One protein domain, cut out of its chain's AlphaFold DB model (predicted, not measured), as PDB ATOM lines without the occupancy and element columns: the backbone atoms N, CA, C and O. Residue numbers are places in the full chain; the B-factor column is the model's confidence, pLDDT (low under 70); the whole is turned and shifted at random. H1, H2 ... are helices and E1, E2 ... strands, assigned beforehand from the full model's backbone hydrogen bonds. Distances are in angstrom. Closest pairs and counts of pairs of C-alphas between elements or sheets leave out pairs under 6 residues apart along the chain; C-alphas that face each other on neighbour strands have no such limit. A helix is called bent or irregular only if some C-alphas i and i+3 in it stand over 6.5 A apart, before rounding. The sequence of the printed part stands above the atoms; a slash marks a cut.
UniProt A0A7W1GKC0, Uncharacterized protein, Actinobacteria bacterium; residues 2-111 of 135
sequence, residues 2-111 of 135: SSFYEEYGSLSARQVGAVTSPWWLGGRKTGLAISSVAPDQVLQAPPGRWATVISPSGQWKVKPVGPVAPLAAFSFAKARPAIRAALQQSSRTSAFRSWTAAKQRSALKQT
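Overview. This is residues 2 to 111 of the 135 residues of an uncharacterized protein of Actinobacteria bacterium (UniProt A0A7W1GKC0). A small compact head, built on a strongly twisted and curled sheet of four strands, has one long helix, H3, whose residues 91 to 111 stick out as a free arm. In the head, the first part of H3 packs on E2 at one edge of the sheet, short H2 sits by the sheet near E1, E3 and E4, and short H1 packs on the first part of H3. The printed part has 110 residues, with three named helices and four named strands in the order H1, E1, E2, H2, E3, E4, H3; the sheet's order is E2, E1, E4, E3, antiparallel throughout, and the class is mixed, helices and strands. The whole is loose, with a radius of gyration of the C-alphas of 16.5 A, and elongated, spanning 57 by 31 by 20 A, the length made by the arm.

Along the chain. In the sheet, E2 is residues 30 to 34, E1 residues 12 to 18 and 18.3 A long, E4 residues 58 to 64 and 17.8 A long, and E3 residues 51 to 55. E1 begins at C-alpha 12, (40.262, -35.768, -1.064). H2 is residues 40 to 44 and H1 residues 2 to 7, beginning at C-alpha 2, (39.834, -48.397, 10.574). H3, residues 76 to 111, measures 50.7 A and ends at C-alpha 111, (26.632, -70.034, -27.953). It is irregular, with C-alphas 78 and 81 7.1 A apart, and has a kink of 30 degrees near residue 83.

Arrangement. E1 and E2 form a hairpin at 151 degrees, with N 33 and O 14 at 2.8 A. E3 and E4 form another at 146 degrees, with N 53 and O 60 at 2.8 A. E4 is staggered: residues 58 to 62 pair with E3 and 62 to 64 with E1, where N 63 and O 17 are 2.7 A apart. H2 is on the sheet at a height over the sheet of 4.9 A, over none of the strands; the closest C-alphas of H2 and E3 are those of Gln 41 and Val 53, 6.0 A. H3 only grazes the sheet with residues 78 to 86; its closest C-alphas with E2 are Ala 82 and Leu 32, 6.0 A. H1 and H3 only just touch, with 3 pairs of C-alphas within 8 A, made by residues 76 to 83 of H3 alone; the closest are Phe 4 and Ile 83, 7.5 A. H2 and H3 are apart. Every O i to N i+4 pair is within hydrogen-bond range in H1 and H2, and 30 of 32 in H3.

Size, cuts and confidence. The C-alphas of Gly 48 and Gln 110, the two farthest apart, are 57.3 A from each other. Without residues 91 to 111 the body spans 33 by 24 by 18 A. The printed part has no cut. The links E1 to E2 and E4 to H3 are long, with 11 residues each. Mean pLDDT of the printed part is 91.1, and residue 2 is under 70.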
ATOM      1  N   SER A   2      38.514 -49.032  10.381       66.94
ATOM      2  CA  SER A   2      39.834 -48.397  10.574       66.94
ATOM      3  C   SER A   2      40.778 -48.616   9.388       66.94
ATOM      4  O   SER A   2      41.284 -47.641   8.857       66.94
ATOM      5  N   SER A   3      40.888 -49.849   8.878       79.12
ATOM      6  CA  SER A   3      41.764 -50.150   7.729       79.12
ATOM      7  C   SER A   3      41.427 -49.339   6.464       79.12
ATOM      8  O   SER A   3      42.332 -48.927   5.755       79.12
ATOM      9  N   PHE A   4      40.150 -49.011   6.212       81.75
ATOM     10  CA  PHE A   4      39.796 -48.117   5.099       81.75
ATOM     11  C   PHE A   4      40.353 -46.705   5.318       81.75
ATOM     12  O   PHE A   4      40.794 -46.051   4.388       81.75
ATOM     13  N   TYR A   5      40.307 -46.206   6.549       78.75
ATOM     14  CA  TYR A   5      40.829 -44.881   6.858       78.75
ATOM     15  C   TYR A   5      42.361 -44.832   6.754       78.75
ATOM     16  O   TYR A   5      42.903 -43.819   6.330       78.75
ATOM     17  N   GLU A   6      43.037 -45.929   7.094       81.62
ATOM     18  CA  GLU A   6      44.487 -46.088   6.935       81.62
ATOM     19  C   GLU A   6      44.891 -46.143   5.454       81.62
ATOM     20  O   GLU A   6      45.791 -45.423   5.035       81.62
ATOM     21  N   GLU A   7      44.186 -46.937   4.646       85.69
ATOM     22  CA  GLU A   7      44.491 -47.135   3.222       85.69
ATOM     23  C   GLU A   7      44.095 -45.930   2.353       85.69
ATOM     24  O   GLU A   7      44.815 -45.540   1.439       85.69
ATOM     25  N   TYR A   8      42.962 -45.297   2.665       85.50
ATOM     26  CA  TYR A   8      42.365 -44.229   1.859       85.50
ATOM     27  C   TYR A   8      42.444 -42.849   2.525       85.50
ATOM     28  O   TYR A   8      41.735 -41.919   2.133       85.50
ATOM     29  N   GLY A   9      43.301 -42.684   3.535       87.62
ATOM     30  CA  GLY A   9      43.454 -41.428   4.274       87.62
ATOM     31  C   GLY A   9      43.872 -40.238   3.400       87.62
ATOM     32  O   GLY A   9      43.544 -39.094   3.719       87.62
ATOM     33  N   SER A  10      44.538 -40.502   2.273       92.19
ATOM     34  CA  SER A  10      44.955 -39.502   1.284       92.19
ATOM     35  C   SER A  10      43.836 -39.046   0.343       92.19
ATOM     36  O   SER A  10      44.019 -38.060  -0.369       92.19
ATOM     37  N   LEU A  11      42.673 -39.713   0.335       94.00
ATOM     38  CA  LEU A  11      41.558 -39.307  -0.520       94.00
ATOM     39  C   LEU A  11      41.098 -37.892  -0.181       94.00
ATOM     40  O   LEU A  11      40.906 -37.546   0.985       94.00
ATOM     41  N   SER A  12      40.839 -37.098  -1.215       96.00
ATOM     42  CA  SER A  12      40.262 -35.768  -1.064       96.00
ATOM     43  C   SER A  12      38.877 -35.854  -0.428       96.00
ATOM     44  O   SER A  12      37.986 -36.556  -0.917       96.00
ATOM     45  N   ALA A  13      38.681 -35.103   0.649       96.12
ATOM     46  CA  ALA A  13      37.425 -35.011   1.363       96.12
ATOM     47  C   ALA A  13      37.056 -33.559   1.680       96.12
ATOM     48  O   ALA A  13      37.902 -32.670   1.800       96.12
ATOM     49  N   ARG A  14      35.754 -33.302   1.811       95.81
ATOM     50  CA  ARG A  14      35.239 -31.959   2.077       95.81
ATOM     51  C   ARG A  14      33.943 -31.988   2.857       95.81
ATOM     52  O   ARG A  14      33.044 -32.768   2.553       95.81
ATOM     53  N   GLN A  15      33.809 -31.090   3.829       96.00
ATOM     54  CA  GLN A  15      32.559 -30.932   4.566       96.00
ATOM     55  C   GLN A  15      31.516 -30.193   3.723       96.00
ATOM     56  O   GLN A  15      31.786 -29.123   3.172       96.00
ATOM     57  N   VAL A  16      30.317 -30.765   3.631       96.31
ATOM     58  CA  VAL A  16      29.252 -30.323   2.727       96.31
ATOM     59  C   VAL A  16      27.895 -30.425   3.419       96.31
ATOM     60  O   VAL A  16      27.609 -31.395   4.126       96.31
ATOM     61  N   GLY A  17      27.053 -29.419   3.203       96.50
ATOM     62  CA  GLY A  17      25.611 -29.488   3.427       96.50
ATOM     63  C   GLY A  17      24.862 -29.693   2.110       96.50
ATOM     64  O   GLY A  17      25.327 -29.274   1.059       96.50
ATOM     65  N   ALA A  18      23.697 -30.316   2.147       96.00
ATOM     66  CA  ALA A  18      22.852 -30.609   1.001       96.00
ATOM     67  C   ALA A  18      21.382 -30.385   1.371       96.00
ATOM     68  O   ALA A  18      20.974 -30.587   2.516       96.00
ATOM     69  N   VAL A  19      20.582 -29.936   0.402       95.88
ATOM     70  CA  VAL A  19      19.137 -29.718   0.604       95.88
ATOM     71  C   VAL A  19      18.418 -31.055   0.804       95.88
ATOM     72  O   VAL A  19      17.626 -31.224   1.736       95.88
ATOM     73  N   THR A  20      18.728 -32.014  -0.063       94.00
ATOM     74  CA  THR A  20      18.295 -33.409   0.030       94.00
ATOM     75  C   THR A  20      19.437 -34.272   0.558       94.00
ATOM     76  O   THR A  20      20.563 -33.803   0.686       94.00
ATOM     77  N   SER A  21      19.144 -35.522   0.916       94.06
ATOM     78  CA  SER A  21      20.130 -36.466   1.449       94.06
ATOM     79  C   SER A  21      20.746 -37.316   0.326       94.06
ATOM     80  O   SER A  21      20.182 -38.363   0.002       94.06
ATOM     81  N   PRO A  22      21.875 -36.921  -0.293       94.44
ATOM     82  CA  PRO A  22      22.535 -37.760  -1.286       94.44
ATOM     83  C   PRO A  22      23.072 -39.053  -0.664       94.44
ATOM     84  O   PRO A  22      23.557 -39.083   0.473       94.44
ATOM     85  N   TRP A  23      23.045 -40.132  -1.446       93.31
ATOM     86  CA  TRP A  23      23.544 -41.440  -1.020       93.31
ATOM     87  C   TRP A  23      25.049 -41.408  -0.699       93.31
ATOM     88  O   TRP A  23      25.479 -42.044   0.262       93.31
ATOM     89  N   TRP A  24      25.831 -40.603  -1.425       93.31
ATOM     90  CA  TRP A  24      27.277 -40.442  -1.232       93.31
ATOM     91  C   TRP A  24      27.656 -39.631   0.026       93.31
ATOM     92  O   TRP A  24      28.805 -39.693   0.451       93.31
ATOM     93  N   LEU A  25      26.703 -38.956   0.694       93.75
ATOM     94  CA  LEU A  25      26.870 -38.436   2.073       93.75
ATOM     95  C   LEU A  25      26.421 -39.442   3.148       93.75
ATOM     96  O   LEU A  25      26.204 -39.078   4.305       93.75
ATOM     97  N   GLY A  26      26.212 -40.707   2.780       90.31
ATOM     98  CA  GLY A  26      25.646 -41.710   3.680       90.31
ATOM     99  C   GLY A  26      24.179 -41.436   4.021       90.31
ATOM    100  O   GLY A  26      23.757 -41.700   5.146       90.31
ATOM    101  N   GLY A  27      23.418 -40.861   3.081       89.56
ATOM    102  CA  GLY A  27      21.991 -40.569   3.256       89.56
ATOM    103  C   GLY A  27      21.707 -39.407   4.210       89.56
ATOM    104  O   GLY A  27      20.632 -39.340   4.805       89.56
ATOM    105  N   ARG A  28      22.659 -38.483   4.371       93.19
ATOM    106  CA  ARG A  28      22.550 -37.325   5.268       93.19
ATOM    107  C   ARG A  28      22.515 -36.016   4.490       93.19
ATOM    108  O   ARG A  28      23.124 -35.901   3.432       93.19
ATOM    109  N   LYS A  29      21.867 -35.004   5.072       95.00
ATOM    110  CA  LYS A  29      21.900 -33.617   4.578       95.00
ATOM    111  C   LYS A  29      23.210 -32.899   4.898       95.00
ATOM    112  O   LYS A  29      23.483 -31.854   4.332       95.00
ATOM    113  N   THR A  30      24.017 -33.411   5.817       95.00
ATOM    114  CA  THR A  30      25.317 -32.833   6.176       95.00
ATOM    115  C   THR A  30      26.322 -33.949   6.413       95.00
ATOM    116  O   THR A  30      25.999 -34.979   7.012       95.00
ATOM    117  N   GLY A  31      27.549 -33.765   5.934       95.12
ATOM    118  CA  GLY A  31      28.585 -34.780   6.074       95.12
ATOM    119  C   GLY A  31      29.852 -34.461   5.297       95.12
ATOM    120  O   GLY A  31      30.087 -33.318   4.906       95.12
ATOM    121  N   LEU A  32      30.665 -35.495   5.098       95.88
ATOM    122  CA  LEU A  32      31.869 -35.433   4.280       95.88
ATOM    123  C   LEU A  32      31.590 -36.023   2.900       95.88
ATOM    124  O   LEU A  32      31.145 -37.161   2.787       95.88
ATOM    125  N   ALA A  33      31.865 -35.242   1.864       95.75
ATOM    126  CA  ALA A  33      32.041 -35.733   0.508       95.75
ATOM    127  C   ALA A  33      33.459 -36.303   0.389       95.75
ATOM    128  O   ALA A  33      34.392 -35.641   0.836       95.75
ATOM    129  N   ILE A  34      33.620 -37.496  -0.186       95.38
ATOM    130  CA  ILE A  34      34.919 -38.154  -0.413       95.38
ATOM    131  C   ILE A  34      35.038 -38.451  -1.909       95.38
ATOM    132  O   ILE A  34      34.076 -38.953  -2.492       95.38
ATOM    133  N   SER A  35      36.191 -38.171  -2.517       94.06
ATOM    134  CA  SER A  35      36.413 -38.271  -3.971       94.06
ATOM    135  C   SER A  35      36.120 -39.644  -4.578       94.06
ATOM    136  O   SER A  35      35.756 -39.730  -5.740       94.06
ATOM    137  N   SER A  36      36.208 -40.730  -3.808       90.31
ATOM    138  CA  SER A  36      35.926 -42.077  -4.321       90.31
ATOM    139  C   SER A  36      34.448 -42.343  -4.637       90.31
ATOM    140  O   SER A  36      34.139 -43.349  -5.273       90.31
ATOM    141  N   VAL A  37      33.516 -41.521  -4.134       92.06
ATOM    142  CA  VAL A  37      32.064 -41.717  -4.338       92.06
ATOM    143  C   VAL A  37      31.259 -40.445  -4.559       92.06
ATOM    144  O   VAL A  37      30.173 -40.513  -5.131       92.06
ATOM    145  N   ALA A  38      31.728 -39.301  -4.066       93.94
ATOM    146  CA  ALA A  38      31.051 -38.033  -4.276       93.94
ATOM    147  C   ALA A  38      31.401 -37.475  -5.665       93.94
ATOM    148  O   ALA A  38      32.541 -37.624  -6.093       93.94
ATOM    149  N   PRO A  39      30.470 -36.789  -6.352       93.38
ATOM    150  CA  PRO A  39      30.784 -36.133  -7.618       93.38
ATOM    151  C   PRO A  39      31.882 -35.071  -7.458       93.38
ATOM    152  O   PRO A  39      31.806 -34.244  -6.544       93.38
ATOM    153  N   ASP A  40      32.838 -35.022  -8.390       92.00
ATOM    154  CA  ASP A  40      33.990 -34.101  -8.339       92.00
ATOM    155  C   ASP A  40      33.589 -32.627  -8.243       92.00
ATOM    156  O   ASP A  40      34.226 -31.837  -7.544       92.00
ATOM    157  N   GLN A  41      32.463 -32.265  -8.863       91.94
ATOM    158  CA  GLN A  41      31.875 -30.925  -8.792       91.94
ATOM    159  C   GLN A  41      31.681 -30.438  -7.344       91.94
ATOM    160  O   GLN A  41      31.826 -29.249  -7.065       91.94
ATOM    161  N   VAL A  42      31.390 -31.337  -6.394       93.25
ATOM    162  CA  VAL A  42      31.249 -31.006  -4.962       93.25
ATOM    163  C   VAL A  42      32.582 -30.537  -4.365       93.25
ATOM    164  O   VAL A  42      32.622 -29.620  -3.536       93.25
ATOM    165  N   LEU A  43      33.684 -31.173  -4.764       93.19
ATOM    166  CA  LEU A  43      35.033 -30.869  -4.288       93.19
ATOM    167  C   LEU A  43      35.579 -29.596  -4.943       93.19
ATOM    168  O   LEU A  43      36.247 -28.817  -4.273       93.19
ATOM    169  N   GLN A  44      35.213 -29.337  -6.198       92.00
ATOM    170  CA  GLN A  44      35.654 -28.165  -6.964       92.00
ATOM    171  C   GLN A  44      34.825 -26.896  -6.692       92.00
ATOM    172  O   GLN A  44      35.302 -25.787  -6.921       92.00
ATOM    173  N   ALA A  45      33.593 -27.024  -6.188       90.88
ATOM    174  CA  ALA A  45      32.706 -25.878  -5.986       90.88
ATOM    175  C   ALA A  45      33.281 -24.826  -5.005       90.88
ATOM    176  O   ALA A  45      33.924 -25.177  -4.012       90.88
ATOM    177  N   PRO A  46      33.018 -23.522  -5.185       88.94
ATOM    178  CA  PRO A  46      33.452 -22.511  -4.223       88.94
ATOM    179  C   PRO A  46      32.858 -22.750  -2.820       88.94
ATOM    180  O   PRO A  46      31.663 -23.046  -2.705       88.94
ATOM    181  N   PRO A  47      33.648 -22.627  -1.733       92.62
ATOM    182  CA  PRO A  47      33.121 -22.758  -0.378       92.62
ATOM    183  C   PRO A  47      32.101 -21.654  -0.073       92.62
ATOM    184  O   PRO A  47      32.165 -20.546  -0.598       92.62
ATOM    185  N   GLY A  48      31.137 -21.964   0.790       92.06
ATOM    186  CA  GLY A  48      30.150 -21.008   1.291       92.06
ATOM    187  C   GLY A  48      29.008 -20.677   0.327       92.06
ATOM    188  O   GLY A  48      28.037 -20.051   0.756       92.06
ATOM    189  N   ARG A  49      29.051 -21.130  -0.932       92.06
ATOM    190  CA  ARG A  49      27.989 -20.911  -1.926       92.06
ATOM    191  C   ARG A  49      27.206 -22.189  -2.201       92.06
ATOM    192  O   ARG A  49      27.747 -23.290  -2.154       92.06
ATOM    193  N   TRP A  50      25.913 -22.035  -2.472       94.88
ATOM    194  CA  TRP A  50      25.104 -23.141  -2.976       94.88
ATOM    195  C   TRP A  50      25.481 -23.422  -4.430       94.88
ATOM    196  O   TRP A  50      25.514 -22.503  -5.242       94.88
ATOM    197  N   ALA A  51      25.723 -24.686  -4.750       93.62
ATOM    198  CA  ALA A  51      26.001 -25.178  -6.088       93.62
ATOM    199  C   ALA A  51      25.068 -26.346  -6.415       93.62
ATOM    200  O   ALA A  51      24.696 -27.133  -5.539       93.62
ATOM    201  N   THR A  52      24.687 -26.452  -7.683       95.19
ATOM    202  CA  THR A  52      23.988 -27.626  -8.201       95.19
ATOM    203  C   THR A  52      25.027 -28.594  -8.739       95.19
ATOM    204  O   THR A  52      25.839 -28.228  -9.581       95.19
ATOM    205  N   VAL A  53      24.991 -29.820  -8.241       91.88
ATOM    206  CA  VAL A  53      25.849 -30.922  -8.662       91.88
ATOM    207  C   VAL A  53      25.008 -31.886  -9.470       91.88
ATOM    208  O   VAL A  53      23.958 -32.325  -8.999       91.88
ATOM    209  N   ILE A  54      25.469 -32.204 -10.672       90.38
ATOM    210  CA  ILE A  54      24.804 -33.088 -11.623       90.38
ATOM    211  C   ILE A  54      25.746 -34.255 -11.892       90.38
ATOM    212  O   ILE A  54      26.905 -34.070 -12.251       90.38
ATOM    213  N   SER A  55      25.241 -35.467 -11.710       86.31
ATOM    214  CA  SER A  55      25.963 -36.702 -11.999       86.31
ATOM    215  C   SER A  55      25.031 -37.699 -12.687       86.31
ATOM    216  O   SER A  55      23.810 -37.573 -12.551       86.31
ATOM    217  N   PRO A  56      25.564 -38.765 -13.306       86.44
ATOM    218  CA  PRO A  56      24.739 -39.865 -13.809       86.44
ATOM    219  C   PRO A  56      23.829 -40.496 -12.743       86.44
ATOM    220  O   PRO A  56      22.794 -41.067 -13.061       86.44
ATOM    221  N   SER A  57      24.201 -40.384 -11.462       84.31
ATOM    222  CA  SER A  57      23.427 -40.928 -10.341       84.31
ATOM    223  C   SER A  57      22.360 -39.974  -9.783       84.31
ATOM    224  O   SER A  57      21.660 -40.337  -8.838       84.31
ATOM    225  N   GLY A  58      22.241 -38.760 -10.331       90.00
ATOM    226  CA  GLY A  58      21.248 -37.766  -9.924       90.00
ATOM    227  C   GLY A  58      21.795 -36.345  -9.799       90.00
ATOM    228  O   GLY A  58      22.968 -36.072 -10.073       90.00
ATOM    229  N   GLN A  59      20.916 -35.446  -9.354       94.62
ATOM    230  CA  GLN A  59      21.180 -34.022  -9.169       94.62
ATOM    231  C   GLN A  59      20.918 -33.597  -7.719       94.62
ATOM    232  O   GLN A  59      19.892 -33.949  -7.133       94.62
ATOM    233  N   TRP A  60      21.818 -32.793  -7.146       94.94
ATOM    234  CA  TRP A  60      21.706 -32.293  -5.771       94.94
ATOM    235  C   TRP A  60      22.105 -30.828  -5.660       94.94
ATOM    236  O   TRP A  60      23.047 -30.374  -6.300       94.94
ATOM    237  N   LYS A  61      21.429 -30.095  -4.772       96.56
ATOM    238  CA  LYS A  61      21.836 -28.749  -4.360       96.56
ATOM    239  C   LYS A  61      22.655 -28.846  -3.077       96.56
ATOM    240  O   LYS A  61      22.138 -29.289  -2.048       96.56
ATOM    241  N   VAL A  62      23.920 -28.446  -3.146       96.06
ATOM    242  CA  VAL A  62      24.916 -28.615  -2.079       96.06
ATOM    243  C   VAL A  62      25.581 -27.290  -1.725       96.06
ATOM    244  O   VAL A  62      25.680 -26.394  -2.553       96.06
ATOM    245  N   LYS A  63      26.040 -27.157  -0.487       97.00
ATOM    246  CA  LYS A  63      26.808 -26.028   0.028       97.00
ATOM    247  C   LYS A  63      28.088 -26.569   0.658       97.00
ATOM    248  O   LYS A  63      28.027 -27.125   1.758       97.00
ATOM    249  N   PRO A  64      29.244 -26.440  -0.004       95.38
ATOM    250  CA  PRO A  64      30.513 -26.796   0.609       95.38
ATOM    251  C   PRO A  64      30.850 -25.821   1.744       95.38
ATOM    252  O   PRO A  64      30.695 -24.610   1.593       95.38
ATOM    253  N   VAL A  65      31.279 -26.336   2.896       91.62
ATOM    254  CA  VAL A  65      31.423 -25.551   4.142       91.62
ATOM    255  C   VAL A  65      32.878 -25.146   4.419       91.62
ATOM    256  O   VAL A  65      33.105 -24.180   5.136       91.62
ATOM    257  N   GLY A  66      33.866 -25.819   3.822       85.38
ATOM    258  CA  GLY A  66      35.292 -25.545   4.052       85.38
ATOM    259  C   GLY A  66      36.187 -25.892   2.856       85.38
ATOM    260  O   GLY A  66      35.657 -26.200   1.782       85.38
ATOM    261  N   PRO A  67      37.522 -25.833   3.011       90.50
ATOM    262  CA  PRO A  67      38.461 -26.278   1.984       90.50
ATOM    263  C   PRO A  67      38.398 -27.800   1.785       90.50
ATOM    264  O   PRO A  67      37.878 -28.534   2.630       90.50
ATOM    265  N   VAL A  68      38.920 -28.263   0.650       95.25
ATOM    266  CA  VAL A  68      39.221 -29.685   0.439       95.25
ATOM    267  C   VAL A  68      40.462 -30.030   1.258       95.25
ATOM    268  O   VAL A  68      41.423 -29.264   1.270       95.25
ATOM    269  N   ALA A  69      40.437 -31.166   1.944       95.06
ATOM    270  CA  ALA A  69      41.566 -31.687   2.707       95.06
ATOM    271  C   ALA A  69      41.616 -33.218   2.576       95.06
ATOM    272  O   ALA A  69      40.600 -33.823   2.224       95.06
ATOM    273  N   PRO A  70      42.753 -33.869   2.871       95.44
ATOM    274  CA  PRO A  70      42.806 -35.325   2.952       95.44
ATOM    275  C   PRO A  70      41.777 -35.864   3.953       95.44
ATOM    276  O   PRO A  70      41.513 -35.238   4.981       95.44
ATOM    277  N   LEU A  71      41.212 -37.042   3.695       93.44
ATOM    278  CA  LEU A  71      40.265 -37.711   4.590       93.44
ATOM    279  C   LEU A  71      40.841 -37.880   6.005       93.44
ATOM    280  O   LEU A  71      40.113 -37.719   6.989       93.44
ATOM    281  N   ALA A  72      42.151 -38.122   6.097       92.62
ATOM    282  CA  ALA A  72      42.903 -38.221   7.344       92.62
ATOM    283  C   ALA A  72      42.890 -36.931   8.193       92.62
ATOM    284  O   ALA A  72      43.104 -36.980   9.400       92.62
ATOM    285  N   ALA A  73      42.591 -35.770   7.602       94.12
ATOM    286  CA  ALA A  73      42.478 -34.507   8.335       94.12
ATOM    287  C   ALA A  73      41.165 -34.388   9.136       94.12
ATOM    288  O   ALA A  73      41.005 -33.479   9.953       94.12
ATOM    289  N   PHE A  74      40.200 -35.286   8.913       92.38
ATOM    290  CA  PHE A  74      38.916 -35.293   9.610       92.38
ATOM    291  C   PHE A  74      38.862 -36.403  10.656       92.38
ATOM    292  O   PHE A  74      39.345 -37.512  10.432       92.38
ATOM    293  N   SER A  75      38.185 -36.150  11.781       92.12
ATOM    294  CA  SER A  75      37.990 -37.186  12.798       92.12
ATOM    295  C   SER A  75      37.211 -38.379  12.241       92.12
ATOM    296  O   SER A  75      36.234 -38.224  11.498       92.12
ATOM    297  N   PHE A  76      37.592 -39.588  12.661       90.69
ATOM    298  CA  PHE A  76      36.946 -40.820  12.208       90.69
ATOM    299  C   PHE A  76      35.425 -40.805  12.432       90.69
ATOM    300  O   PHE A  76      34.665 -41.240  11.572       90.69
ATOM    301  N   ALA A  77      34.951 -40.226  13.542       91.19
ATOM    302  CA  ALA A  77      33.522 -40.086  13.821       91.19
ATOM    303  C   ALA A  77      32.771 -39.283  12.739       91.19
ATOM    304  O   ALA A  77      31.656 -39.660  12.364       91.19
ATOM    305  N   LYS A  78      33.383 -38.215  12.203       90.56
ATOM    306  CA  LYS A  78      32.826 -37.420  11.096       90.56
ATOM    307  C   LYS A  78      32.918 -38.163   9.761       90.56
ATOM    308  O   LYS A  78      31.992 -38.077   8.960       90.56
ATOM    309  N   ALA A  79      34.003 -38.905   9.537       91.50
ATOM    310  CA  ALA A  79      34.252 -39.657   8.305       91.50
ATOM    311  C   ALA A  79      33.410 -40.936   8.177       91.50
ATOM    312  O   ALA A  79      33.047 -41.336   7.072       91.50
ATOM    313  N   ARG A  80      33.041 -41.565   9.299       92.88
ATOM    314  CA  ARG A  80      32.393 -42.885   9.348       92.88
ATOM    315  C   ARG A  80      31.176 -43.045   8.420       92.88
ATOM    316  O   ARG A  80      31.104 -44.080   7.757       92.88
ATOM    317  N   PRO A  81      30.219 -42.096   8.331       92.94
ATOM    318  CA  PRO A  81      29.069 -42.240   7.434       92.94
ATOM    319  C   PRO A  81      29.465 -42.253   5.953       92.94
ATOM    320  O   PRO A  81      28.940 -43.061   5.190       92.94
ATOM    321  N   ALA A  82      30.412 -41.401   5.564       91.94
ATOM    322  CA  ALA A  82      30.899 -41.308   4.194       91.94
ATOM    323  C   ALA A  82      31.742 -42.538   3.814       91.94
ATOM    324  O   ALA A  82      31.528 -43.125   2.758       91.94
ATOM    325  N   ILE A  83      32.599 -43.014   4.727       92.81
ATOM    326  CA  ILE A  83      33.335 -44.282   4.577       92.81
ATOM    327  C   ILE A  83      32.364 -45.450   4.376       92.81
ATOM    328  O   ILE A  83      32.555 -46.278   3.489       92.81
ATOM    329  N   ARG A  84      31.284 -45.521   5.164       94.62
ATOM    330  CA  ARG A  84      30.264 -46.564   4.997       94.62
ATOM    331  C   ARG A  84      29.612 -46.502   3.615       94.62
ATOM    332  O   ARG A  84      29.412 -47.550   3.008       94.62
ATOM    333  N   ALA A  85      29.299 -45.303   3.123       93.38
ATOM    334  CA  ALA A  85      28.737 -45.118   1.788       93.38
ATOM    335  C   ALA A  85      29.715 -45.586   0.698       93.38
ATOM    336  O   ALA A  85      29.312 -46.304  -0.217       93.38
ATOM    337  N   ALA A  86      31.003 -45.258   0.844       92.25
ATOM    338  CA  ALA A  86      32.064 -45.699  -0.055       92.25
ATOM    339  C   ALA A  86      32.210 -47.223  -0.096       92.25
ATOM    340  O   ALA A  86      32.184 -47.824  -1.170       92.25
ATOM    341  N   LEU A  87      32.263 -47.865   1.071       92.94
ATOM    342  CA  LEU A  87      32.331 -49.324   1.179       92.94
ATOM    343  C   LEU A  87      31.094 -50.002   0.582       92.94
ATOM    344  O   LEU A  87      31.211 -51.009  -0.115       92.94
ATOM    345  N   GLN A  88      29.904 -49.443   0.812       94.12
ATOM    346  CA  GLN A  88      28.673 -49.988   0.246       94.12
ATOM    347  C   GLN A  88      28.645 -49.870  -1.281       94.12
ATOM    348  O   GLN A  88      28.213 -50.805  -1.954       94.12
ATOM    349  N   GLN A  89      29.141 -48.764  -1.838       91.19
ATOM    350  CA  GLN A  89      29.248 -48.602  -3.283       91.19
ATOM    351  C   GLN A  89      30.288 -49.550  -3.891       91.19
ATOM    352  O   GLN A  89      29.999 -50.193  -4.896       91.19
ATOM    353  N   SER A  90      31.448 -49.719  -3.250       89.94
ATOM    354  CA  SER A  90      32.459 -50.700  -3.672       89.94
ATOM    355  C   SER A  90      31.894 -52.128  -3.675       89.94
ATOM    356  O   SER A  90      32.037 -52.861  -4.655       89.94
ATOM    357  N   SER A  91      31.144 -52.498  -2.631       91.81
ATOM    358  CA  SER A  91      30.458 -53.793  -2.554       91.81
ATOM    359  C   SER A  91      29.450 -53.990  -3.691       91.81
ATOM    360  O   SER A  91      29.451 -55.041  -4.332       91.81
ATOM    361  N   ARG A  92      28.637 -52.970  -4.003       91.12
ATOM    362  CA  ARG A  92      27.690 -53.004  -5.132       91.12
ATOM    363  C   ARG A  92      28.400 -53.179  -6.472       91.12
ATOM    364  O   ARG A  92      27.973 -54.011  -7.268       91.12
ATOM    365  N   THR A  93      29.490 -52.452  -6.707       88.44
ATOM    366  CA  THR A  93      30.293 -52.575  -7.933       88.44
ATOM    367  C   THR A  93      30.881 -53.978  -8.079       88.44
ATOM    368  O   THR A  93      30.790 -54.579  -9.149       88.44
ATOM    369  N   SER A  94      31.435 -54.540  -7.004       88.81
ATOM    370  CA  SER A  94      31.986 -55.902  -6.996       88.81
ATOM    371  C   SER A  94      30.913 -56.970  -7.220       88.81
ATOM    372  O   SER A  94      31.122 -57.909  -7.994       88.81
ATOM    373  N   ALA A  95      29.737 -56.809  -6.606       90.75
ATOM    374  CA  ALA A  95      28.595 -57.694  -6.823       90.75
ATOM    375  C   ALA A  95      28.100 -57.627  -8.275       90.75
ATOM    376  O   ALA A  95      27.882 -58.668  -8.895       90.75
ATOM    377  N   PHE A  96      27.998 -56.422  -8.846       88.12
ATOM    378  CA  PHE A  96      27.615 -56.228 -10.243       88.12
ATOM    379  C   PHE A  96      28.600 -56.912 -11.198       88.12
ATOM    380  O   PHE A  96      28.169 -57.689 -12.046       88.12
ATOM    381  N   ARG A  97      29.912 -56.706 -11.013       87.38
ATOM    382  CA  ARG A  97      30.964 -57.371 -11.807       87.38
ATOM    383  C   ARG A  97      30.878 -58.897 -11.724       87.38
ATOM    384  O   ARG A  97      31.002 -59.586 -12.732       87.38
ATOM    385  N   SER A  98      30.645 -59.431 -10.527       89.25
ATOM    386  CA  SER A  98      30.524 -60.879 -10.320       89.25
ATOM    387  C   SER A  98      29.293 -61.447 -11.030       89.25
ATOM    388  O   SER A  98      29.368 -62.486 -11.692       89.25
ATOM    389  N   TRP A  99      28.165 -60.741 -10.931       90.31
ATOM    390  CA  TRP A  99      26.915 -61.107 -11.588       90.31
ATOM    391  C   TRP A  99      27.028 -61.058 -13.117       90.31
ATOM    392  O   TRP A  99      26.650 -62.028 -13.781       90.31
ATOM    393  N   THR A 100      27.596 -59.993 -13.693       90.94
ATOM    394  CA  THR A 100      27.774 -59.890 -15.151       90.94
ATOM    395  C   THR A 100      28.720 -60.962 -15.680       90.94
ATOM    396  O   THR A 100      28.391 -61.614 -16.669       90.94
ATOM    397  N   ALA A 101      29.824 -61.248 -14.985       89.19
ATOM    398  CA  ALA A 101      30.734 -62.332 -15.360       89.19
ATOM    399  C   ALA A 101      30.060 -63.716 -15.316       89.19
ATOM    400  O   ALA A 101      30.375 -64.598 -16.117       89.19
ATOM    401  N   ALA A 102      29.134 -63.949 -14.379       88.94
ATOM    402  CA  ALA A 102      28.349 -65.184 -14.341       88.94
ATOM    403  C   ALA A 102      27.377 -65.276 -15.531       88.94
ATOM    404  O   ALA A 102      27.282 -66.327 -16.167       88.94
ATOM    405  N   LYS A 103      26.710 -64.169 -15.882       90.12
ATOM    406  CA  LYS A 103      25.832 -64.089 -17.060       90.12
ATOM    407  C   LYS A 103      26.597 -64.318 -18.363       90.12
ATOM    408  O   LYS A 103      26.169 -65.145 -19.160       90.12
ATOM    409  N   GLN A 104      27.749 -63.671 -18.538       87.38
ATOM    410  CA  GLN A 104      28.626 -63.861 -19.697       87.38
ATOM    411  C   GLN A 104      29.093 -65.318 -19.824       87.38
ATOM    412  O   GLN A 104      28.990 -65.896 -20.899       87.38
ATOM    413  N   ARG A 105      29.526 -65.956 -18.722       87.88
ATOM    414  CA  ARG A 105      29.893 -67.387 -18.716       87.88
ATOM    415  C   ARG A 105      28.735 -68.293 -19.122       87.88
ATOM    416  O   ARG A 105      28.946 -69.257 -19.852       87.88
ATOM    417  N   SER A 106      27.530 -68.005 -18.634       87.31
ATOM    418  CA  SER A 106      26.336 -68.773 -18.993       87.31
ATOM    419  C   SER A 106      25.991 -68.623 -20.471       87.31
ATOM    420  O   SER A 106      25.709 -69.625 -21.118       87.31
ATOM    421  N   ALA A 107      26.035 -67.396 -20.999       86.50
ATOM    422  CA  ALA A 107      25.773 -67.124 -22.408       86.50
ATOM    423  C   ALA A 107      26.808 -67.820 -23.299       86.50
ATOM    424  O   ALA A 107      26.428 -68.540 -24.214       86.50
ATOM    425  N   LEU A 108      28.096 -67.712 -22.953       85.19
ATOM    426  CA  LEU A 108      29.179 -68.351 -23.694       85.19
ATOM    427  C   LEU A 108      28.949 -69.860 -23.835       85.19
ATOM    428  O   LEU A 108      29.008 -70.382 -24.939       85.19
ATOM    429  N   LYS A 109      28.598 -70.559 -22.747       83.38
ATOM    430  CA  LYS A 109      28.296 -72.003 -22.788       83.38
ATOM    431  C   LYS A 109      27.165 -72.373 -23.753       83.38
ATOM    432  O   LYS A 109      27.149 -73.497 -24.237       83.38
ATOM    433  N   GLN A 110      26.219 -71.468 -23.990       82.19
ATOM    434  CA  GLN A 110      25.056 -71.701 -24.849       82.19
ATOM    435  C   GLN A 110      25.310 -71.334 -26.315       82.19
ATOM    436  O   GLN A 110      24.560 -71.775 -27.179       82.19
ATOM    437  N   THR A 111      26.348 -70.546 -26.605       76.19
ATOM    438  CA  THR A 111      26.632 -70.034 -27.953       76.19
ATOM    439  C   THR A 111      27.867 -70.656 -28.600       76.19
ATOM    440  O   THR A 111      28.202 -70.272 -29.711       76.19
TER     441      THR A 111